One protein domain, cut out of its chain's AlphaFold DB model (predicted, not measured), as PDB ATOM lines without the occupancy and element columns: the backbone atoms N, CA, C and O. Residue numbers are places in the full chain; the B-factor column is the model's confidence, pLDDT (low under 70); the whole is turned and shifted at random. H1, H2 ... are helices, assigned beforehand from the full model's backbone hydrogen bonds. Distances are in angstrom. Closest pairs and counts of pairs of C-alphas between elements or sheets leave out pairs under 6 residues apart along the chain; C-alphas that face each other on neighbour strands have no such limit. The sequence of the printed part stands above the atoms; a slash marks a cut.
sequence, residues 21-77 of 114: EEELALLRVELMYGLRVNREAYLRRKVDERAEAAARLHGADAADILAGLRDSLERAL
ATOM      1  N   GLU A  21     -26.592 -16.376 -25.172       87.38
ATOM      2  CA  GLU A  21     -27.158 -17.481 -24.403       87.38
ATOM      3  C   GLU A  21     -27.132 -18.793 -25.196       87.38
ATOM      4  O   GLU A  21     -26.724 -19.826 -24.664       87.38
ATOM      5  N   GLU A  22     -27.483 -18.749 -26.483       86.62
ATOM      6  CA  GLU A  22     -27.398 -19.910 -27.370       86.62
ATOM      7  C   GLU A  22     -25.943 -20.354 -27.565       86.62
ATOM      8  O   GLU A  22     -25.651 -21.547 -27.465       86.62
ATOM      9  N   GLU A  23     -25.002 -19.422 -27.750       87.19
ATOM     10  CA  GLU A  23     -23.568 -19.744 -27.801       87.19
ATOM     11  C   GLU A  23     -23.095 -20.481 -26.539       87.19
ATOM     12  O   GLU A  23     -22.397 -21.499 -26.624       87.19
ATOM     13  N   LEU A  24     -23.498 -19.999 -25.359       89.00
ATOM     14  CA  LEU A  24     -23.180 -20.631 -24.079       89.00
ATOM     15  C   LEU A  24     -23.840 -22.004 -23.934       89.00
ATOM     16  O   LEU A  24     -23.225 -22.916 -23.379       89.00
ATOM     17  N   ALA A  25     -25.060 -22.175 -24.442       89.62
ATOM     18  CA  ALA A  25     -25.748 -23.459 -24.438       89.62
ATOM     19  C   ALA A  25     -25.004 -24.492 -25.297       89.62
ATOM     20  O   ALA A  25     -24.763 -25.610 -24.837       89.62
ATOM     21  N   LEU A  26     -24.557 -24.110 -26.500       89.12
ATOM     22  CA  LEU A  26     -23.755 -24.985 -27.361       89.12
ATOM     23  C   LEU A  26     -22.434 -25.367 -26.689       89.12
ATOM     24  O   LEU A  26     -22.068 -26.541 -26.672       89.12
ATOM     25  N   LEU A  27     -21.749 -24.401 -26.070       88.31
ATOM     26  CA  LEU A  27     -20.521 -24.670 -25.320       88.31
ATOM     27  C   LEU A  27     -20.755 -25.597 -24.130       88.31
ATOM     28  O   LEU A  27     -19.943 -26.484 -23.879       88.31
ATOM     29  N   ARG A  28     -21.865 -25.430 -23.406       90.44
ATOM     30  CA  ARG A  28     -22.232 -26.319 -22.301       90.44
ATOM     31  C   ARG A  28     -22.420 -27.753 -22.789       90.44
ATOM     32  O   ARG A  28     -21.919 -28.660 -22.138       90.44
ATOM     33  N   VAL A  29     -23.085 -27.962 -23.926       90.88
ATOM     34  CA  VAL A  29     -23.263 -29.295 -24.530       90.88
ATOM     35  C   VAL A  29     -21.916 -29.907 -24.927       90.88
ATOM     36  O   VAL A  29     -21.657 -31.062 -24.587       90.88
ATOM     37  N   GLU A  30     -21.033 -29.137 -25.576       91.12
ATOM     38  CA  GLU A  30     -19.684 -29.607 -25.934       91.12
ATOM     39  C   GLU A  30     -18.890 -30.047 -24.693       91.12
ATOM     40  O   GLU A  30     -18.265 -31.106 -24.690       91.12
ATOM     41  N   LEU A  31     -18.951 -29.257 -23.619       90.31
ATOM     42  CA  LEU A  31     -18.261 -29.548 -22.362       90.31
ATOM     43  C   LEU A  31     -18.878 -30.727 -21.602       90.31
ATOM     44  O   LEU A  31     -18.144 -31.507 -21.006       90.31
ATOM     45  N   MET A  32     -20.205 -30.855 -21.611       93.75
ATOM     46  CA  MET A  32     -20.922 -31.882 -20.854       93.75
ATOM     47  C   MET A  32     -20.762 -33.273 -21.470       93.75
ATOM     48  O   MET A  32     -20.626 -34.249 -20.740       93.75
ATOM     49  N   TYR A  33     -20.753 -33.361 -22.801       93.00
ATOM     50  CA  TYR A  33     -20.672 -34.638 -23.512       93.00
ATOM     51  C   TYR A  33     -19.300 -34.912 -24.140       93.00
ATOM     52  O   TYR A  33     -19.093 -35.986 -24.697       93.00
ATOM     53  N   GLY A  34     -18.362 -33.962 -24.087       89.88
ATOM     54  CA  GLY A  34     -17.039 -34.105 -24.706       89.88
ATOM     55  C   GLY A  34     -17.075 -34.175 -26.240       89.88
ATOM     56  O   GLY A  34     -16.121 -34.638 -26.863       89.88
ATOM     57  N   LEU A  35     -18.174 -33.735 -26.855       89.56
ATOM     58  CA  LEU A  35     -18.395 -33.762 -28.300       89.56
ATOM     59  C   LEU A  35     -18.154 -32.375 -28.899       89.56
ATOM     60  O   LEU A  35     -18.280 -31.360 -28.217       89.56
ATOM     61  N   ARG A  36     -17.842 -32.309 -30.196       88.00
ATOM     62  CA  ARG A  36     -17.800 -31.033 -30.923       88.00
ATOM     63  C   ARG A  36     -19.113 -30.815 -31.652       88.00
ATOM     64  O   ARG A  36     -19.507 -31.646 -32.467       88.00
ATOM     65  N   VAL A  37     -19.759 -29.684 -31.396       85.69
ATOM     66  CA  VAL A  37     -20.959 -29.310 -32.135       85.69
ATOM     67  C   VAL A  37     -20.540 -28.749 -33.490       85.69
ATOM     68  O   VAL A  37     -19.657 -27.891 -33.582       85.69
ATOM     69  N   ASN A  38     -21.182 -29.219 -34.560       88.56
ATOM     70  CA  ASN A  38     -21.053 -28.592 -35.868       88.56
ATOM     71  C   ASN A  38     -21.861 -27.287 -35.878       88.56
ATOM     72  O   ASN A  38     -23.078 -27.276 -36.067       88.56
ATOM     73  N   ARG A  39     -21.156 -26.185 -35.638       85.12
ATOM     74  CA  ARG A  39     -21.751 -24.856 -35.488       85.12
ATOM     75  C   ARG A  39     -22.340 -24.332 -36.796       85.12
ATOM     76  O   ARG A  39     -23.390 -23.707 -36.764       85.12
ATOM     77  N   GLU A  40     -21.734 -24.640 -37.939       86.06
ATOM     78  CA  GLU A  40     -22.267 -24.248 -39.251       86.06
ATOM     79  C   GLU A  40     -23.591 -24.952 -39.555       86.06
ATOM     80  O   GLU A  40     -24.547 -24.318 -39.997       86.06
ATOM     81  N   ALA A  41     -23.673 -26.254 -39.265       89.19
ATOM     82  CA  ALA A  41     -24.908 -27.015 -39.420       89.19
ATOM     83  C   ALA A  41     -26.017 -26.494 -38.492       89.19
ATOM     84  O   ALA A  41     -27.167 -26.374 -38.911       89.19
ATOM     85  N   TYR A  42     -25.667 -26.135 -37.251       89.44
ATOM     86  CA  TYR A  42     -26.605 -25.525 -36.311       89.44
ATOM     87  C   TYR A  42     -27.133 -24.175 -36.815       89.44
ATOM     88  O   TYR A  42     -28.340 -23.945 -36.803       89.44
ATOM     89  N   LEU A  43     -26.245 -23.303 -37.304       87.81
ATOM     90  CA  LEU A  43     -26.626 -21.994 -37.836       87.81
ATOM     91  C   LEU A  43     -27.526 -22.109 -39.070       87.81
ATOM     92  O   LEU A  43     -28.526 -21.400 -39.142       87.81
ATOM     93  N   ARG A  44     -27.222 -23.019 -40.005       88.12
ATOM     94  CA  ARG A  44     -28.083 -23.269 -41.176       88.12
ATOM     95  C   ARG A  44     -29.488 -23.678 -40.754       88.12
ATOM     96  O   ARG A  44     -30.448 -23.017 -41.130       88.12
ATOM     97  N   ARG A  45     -29.592 -24.665 -39.862       90.69
ATOM     98  CA  ARG A  45     -30.883 -25.106 -39.327       90.69
ATOM     99  C   ARG A  45     -31.645 -23.969 -38.642       90.69
ATOM    100  O   ARG A  45     -32.856 -23.869 -38.785       90.69
ATOM    101  N   LYS A  46     -30.950 -23.087 -37.917       89.38
ATOM    102  CA  LYS A  46     -31.574 -21.918 -37.277       89.38
ATOM    103  C   LYS A  46     -32.107 -20.897 -38.276       89.38
ATOM    104  O   LYS A  46     -33.119 -20.259 -37.997       89.38
ATOM    105  N   VAL A  47     -31.441 -20.726 -39.415       88.25
ATOM    106  CA  VAL A  47     -31.947 -19.885 -40.507       88.25
ATOM    107  C   VAL A  47     -33.208 -20.504 -41.105       88.25
ATOM    108  O   VAL A  47     -34.199 -19.792 -41.244       88.25
ATOM    109  N   ASP A  48     -33.206 -21.813 -41.354       89.38
ATOM    110  CA  ASP A  48     -34.367 -22.528 -41.893       89.38
ATOM    111  C   ASP A  48     -35.569 -22.448 -40.935       89.38
ATOM    112  O   ASP A  48     -36.665 -22.077 -41.342       89.38
ATOM    113  N   GLU A  49     -35.354 -22.666 -39.631       88.81
ATOM    114  CA  GLU A  49     -36.391 -22.531 -38.595       88.81
ATOM    115  C   GLU A  49     -37.012 -21.122 -38.573       88.81
ATOM    116  O   GLU A  49     -38.227 -20.970 -38.419       88.81
ATOM    117  N   ARG A  50     -36.194 -20.074 -38.746       87.38
ATOM    118  CA  ARG A  50     -36.677 -18.687 -38.828       87.38
ATOM    119  C   ARG A  50     -37.442 -18.433 -40.123       87.38
ATOM    120  O   ARG A  50     -38.460 -17.750 -40.081       87.38
ATOM    121  N   ALA A  51     -36.976 -18.973 -41.246       86.00
ATOM    122  CA  ALA A  51     -37.650 -18.851 -42.532       86.00
ATOM    123  C   ALA A  51     -39.019 -19.548 -42.514       86.00
ATOM    124  O   ALA A  51     -40.008 -18.965 -42.949       86.00
ATOM    125  N   GLU A  52     -39.110 -20.743 -41.929       85.69
ATOM    126  CA  GLU A  52     -40.378 -21.443 -41.720       85.69
ATOM    127  C   GLU A  52     -41.319 -20.665 -40.796       85.69
ATOM    128  O   GLU A  52     -42.509 -20.545 -41.081       85.69
ATOM    129  N   ALA A  53     -40.805 -20.119 -39.690       84.62
ATOM    130  CA  ALA A  53     -41.606 -19.304 -38.781       84.62
ATOM    131  C   ALA A  53     -42.131 -18.037 -39.473       84.62
ATOM    132  O   ALA A  53     -43.309 -17.708 -39.343       84.62
ATOM    133  N   ALA A  54     -41.287 -17.363 -40.259       82.25
ATOM    134  CA  ALA A  54     -41.684 -16.212 -41.062       82.25
ATOM    135  C   ALA A  54     -42.729 -16.592 -42.122       82.25
ATOM    136  O   ALA A  54     -43.708 -15.873 -42.292       82.25
ATOM    137  N   ALA A  55     -42.579 -17.742 -42.783       82.19
ATOM    138  CA  ALA A  55     -43.552 -18.241 -43.752       82.19
ATOM    139  C   ALA A  55     -44.919 -18.524 -43.107       82.19
ATOM    140  O   ALA A  55     -45.949 -18.160 -43.669       82.19
ATOM    141  N   ARG A  56     -44.943 -19.107 -41.898       78.19
ATOM    142  CA  ARG A  56     -46.189 -19.318 -41.137       78.19
ATOM    143  C   ARG A  56     -46.864 -18.002 -40.765       78.19
ATOM    144  O   ARG A  56     -48.081 -17.917 -40.839       78.19
ATOM    145  N   LEU A  57     -46.087 -16.984 -40.395       75.50
ATOM    146  CA  LEU A  57     -46.618 -15.654 -40.086       75.50
ATOM    147  C   LEU A  57     -47.127 -14.929 -41.337       75.50
ATOM    148  O   LEU A  57     -48.151 -14.268 -41.270       75.50
ATOM    149  N   HIS A  58     -46.454 -15.073 -42.479       73.44
ATOM    150  CA  HIS A  58     -46.922 -14.497 -43.742       73.44
ATOM    151  C   HIS A  58     -48.182 -15.179 -44.290       73.44
ATOM    152  O   HIS A  58     -48.946 -14.536 -45.002       73.44
ATOM    153  N   GLY A  59     -48.391 -16.461 -43.980       66.12
ATOM    154  CA  GLY A  59     -49.592 -17.208 -44.361       66.12
ATOM    155  C   GLY A  59     -50.749 -17.124 -43.362       66.12
ATOM    156  O   GLY A  59     -51.829 -17.623 -43.665       66.12
ATOM    157  N   ALA A  60     -50.537 -16.536 -42.182       70.00
ATOM    158  CA  ALA A  60     -51.565 -16.376 -41.161       70.00
ATOM    159  C   ALA A  60     -52.251 -15.012 -41.295       70.00
ATOM    160  O   ALA A  60     -51.596 -13.997 -41.538       70.00
ATOM    161  N   ASP A  61     -53.573 -14.991 -41.126       74.38
ATOM    162  CA  ASP A  61     -54.338 -13.750 -41.169       74.38
ATOM    163  C   ASP A  61     -53.911 -12.843 -40.003       74.38
ATOM    164  O   ASP A  61     -53.711 -13.293 -38.869       74.38
ATOM    165  N   ALA A  62     -53.740 -11.548 -40.269       70.88
ATOM    166  CA  ALA A  62     -53.201 -10.604 -39.290       70.88
ATOM    167  C   ALA A  62     -54.071 -10.540 -38.020       70.88
ATOM    168  O   ALA A  62     -53.559 -10.312 -36.921       70.88
ATOM    169  N   ALA A  63     -55.375 -10.790 -38.166       74.12
ATOM    170  CA  ALA A  63     -56.327 -10.876 -37.065       74.12
ATOM    171  C   ALA A  63     -56.018 -12.037 -36.101       74.12
ATOM    172  O   ALA A  63     -56.049 -11.840 -34.884       74.12
ATOM    173  N   ASP A  64     -55.645 -13.206 -36.620       77.12
ATOM    174  CA  ASP A  64     -55.342 -14.391 -35.812       77.12
ATOM    175  C   ASP A  64     -54.015 -14.235 -35.060       77.12
ATOM    176  O   ASP A  64     -53.899 -14.601 -33.886       77.12
ATOM    177  N   ILE A  65     -53.022 -13.612 -35.704       79.50
ATOM    178  CA  ILE A  65     -51.735 -13.288 -35.073       79.50
ATOM    179  C   ILE A  65     -51.954 -12.317 -33.905       79.50
ATOM    180  O   ILE A  65     -51.422 -12.523 -32.810       79.50
ATOM    181  N   LEU A  66     -52.761 -11.272 -34.111       82.88
ATOM    182  CA  LEU A  66     -53.079 -10.290 -33.072       82.88
ATOM    183  C   LEU A  66     -53.896 -10.898 -31.927       82.88
ATOM    184  O   LEU A  66     -53.630 -10.574 -30.768       82.88
ATOM    185  N   ALA A  67     -54.838 -11.798 -32.219       83.19
ATOM    186  CA  ALA A  67     -55.601 -12.514 -31.200       83.19
ATOM    187  C   ALA A  67     -54.688 -13.391 -30.326       83.19
ATOM    188  O   ALA A  67     -54.739 -13.303 -29.101       83.19
ATOM    189  N   GLY A  68     -53.779 -14.157 -30.938       82.69
ATOM    190  CA  GLY A  68     -52.807 -14.976 -30.207       82.69
ATOM    191  C   GLY A  68     -51.840 -14.149 -29.351       82.69
ATOM    192  O   GLY A  68     -51.558 -14.505 -28.204       82.69
ATOM    193  N   LEU A  69     -51.362 -13.013 -29.873       83.19
ATOM    194  CA  LEU A  69     -50.512 -12.089 -29.120       83.19
ATOM    195  C   LEU A  69     -51.255 -11.477 -27.935       83.19
ATOM    196  O   LEU A  69     -50.722 -11.479 -26.824       83.19
ATOM    197  N   ARG A  70     -52.490 -11.015 -28.142       85.19
ATOM    198  CA  ARG A  70     -53.343 -10.490 -27.076       85.19
ATOM    199  C   ARG A  70     -53.555 -11.529 -25.977       85.19
ATOM    200  O   ARG A  70     -53.314 -11.227 -24.814       85.19
ATOM    201  N   ASP A  71     -53.900 -12.756 -26.342       83.12
ATOM    202  CA  ASP A  71     -54.075 -13.864 -25.403       83.12
ATOM    203  C   ASP A  71     -52.805 -14.180 -24.607       83.12
ATOM    204  O   ASP A  71     -52.862 -14.487 -23.412       83.12
ATOM    205  N   SER A  72     -51.643 -14.134 -25.265       80.94
ATOM    206  CA  SER A  72     -50.360 -14.356 -24.596       80.94
ATOM    207  C   SER A  72     -50.034 -13.234 -23.610       80.94
ATOM    208  O   SER A  72     -49.558 -13.513 -22.512       80.94
ATOM    209  N   LEU A  73     -50.360 -11.983 -23.953       81.94
ATOM    210  CA  LEU A  73     -50.172 -10.820 -23.090       81.94
ATOM    211  C   LEU A  73     -51.147 -10.827 -21.910       81.94
ATOM    212  O   LEU A  73     -50.737 -10.542 -20.789       81.94
ATOM    213  N   GLU A  74     -52.404 -11.216 -22.124       80.94
ATOM    214  CA  GLU A  74     -53.395 -11.377 -21.054       80.94
ATOM    215  C   GLU A  74     -52.997 -12.491 -20.069       80.94
ATOM    216  O   GLU A  74     -53.210 -12.356 -18.862       80.94
ATOM    217  N   ARG A  75     -52.367 -13.570 -20.555       77.38
ATOM    218  CA  ARG A  75     -51.816 -14.646 -19.712       77.38
ATOM    219  C   ARG A  75     -50.508 -14.270 -19.018       77.38
ATOM    220  O   ARG A  75     -50.265 -14.729 -17.903       77.38
ATOM    221  N   ALA A  76     -49.665 -13.478 -19.675       75.25
ATOM    222  CA  ALA A  76     -48.391 -13.017 -19.135       75.25
ATOM    223  C   ALA A  76     -48.551 -11.845 -18.164       75.25
ATOM    224  O   ALA A  76     -47.654 -11.620 -17.351       75.25
ATOM    225  N   LEU A  77     -49.678 -11.119 -18.210       69.94
ATOM    226  CA  LEU A  77     -50.027 -10.155 -17.180       69.94
ATOM    227  C   LEU A  77     -50.109 -10.907 -15.847       69.94
ATOM    228  O   LEU A  77     -50.989 -11.760 -15.673       69.94
TER     229      LEU A  77
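AT A GLANCE: This is residues 21 to 77 of the 114 residues of an uncharacterized protein of Nonomuraea endophytica (UniProt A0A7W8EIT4). Three helices make an open bracket with an empty middle: H2 is its long bar, H1 lies off one end of H2 and H3 turns away at a corner from the other, both to the same side. The 57 printed residues hold three named helices in the order H1, H2, H3 and no named strand; the class is all helix. The whole is extended, with a radius of gyration of the C-alphas of 17.0 A, and flat, spanning 47 by 28 by 13 A.

IN THESE COORDINATES: Find C-alpha 21 at (-27.158, -17.481, -24.403); from there H1 runs through residues 21 to 33, 18.4 A long. H2, residues 39 to 59, begins at C-alpha 39 at (-21.751, -24.856, -35.488) and runs 30.2 A. H3, residues 62 to 76, runs 20.9 A to C-alpha 76 at (-48.391, -13.017, -19.135).

HOW THE PARTS SIT: H1 and H2 are only just apart, 8.4 A at the closest. H2 and H3 are close but not clearly touching; their closest C-alphas, of Leu 57 and Ile 65, are 7.5 A apart. They run opposite ways at a steep tilt of 67 degrees. H1 and H3 are apart. In H1, H2 and H3 every O i to N i+4 pair is within hydrogen-bond range.

THE WHOLE: Look at the C-alphas of Gly 34 and Ala 63, the two farthest apart, at 47.3 A. The printed part has no cut, and both links are tight. Confidence is under 70 at residues 59 and 77.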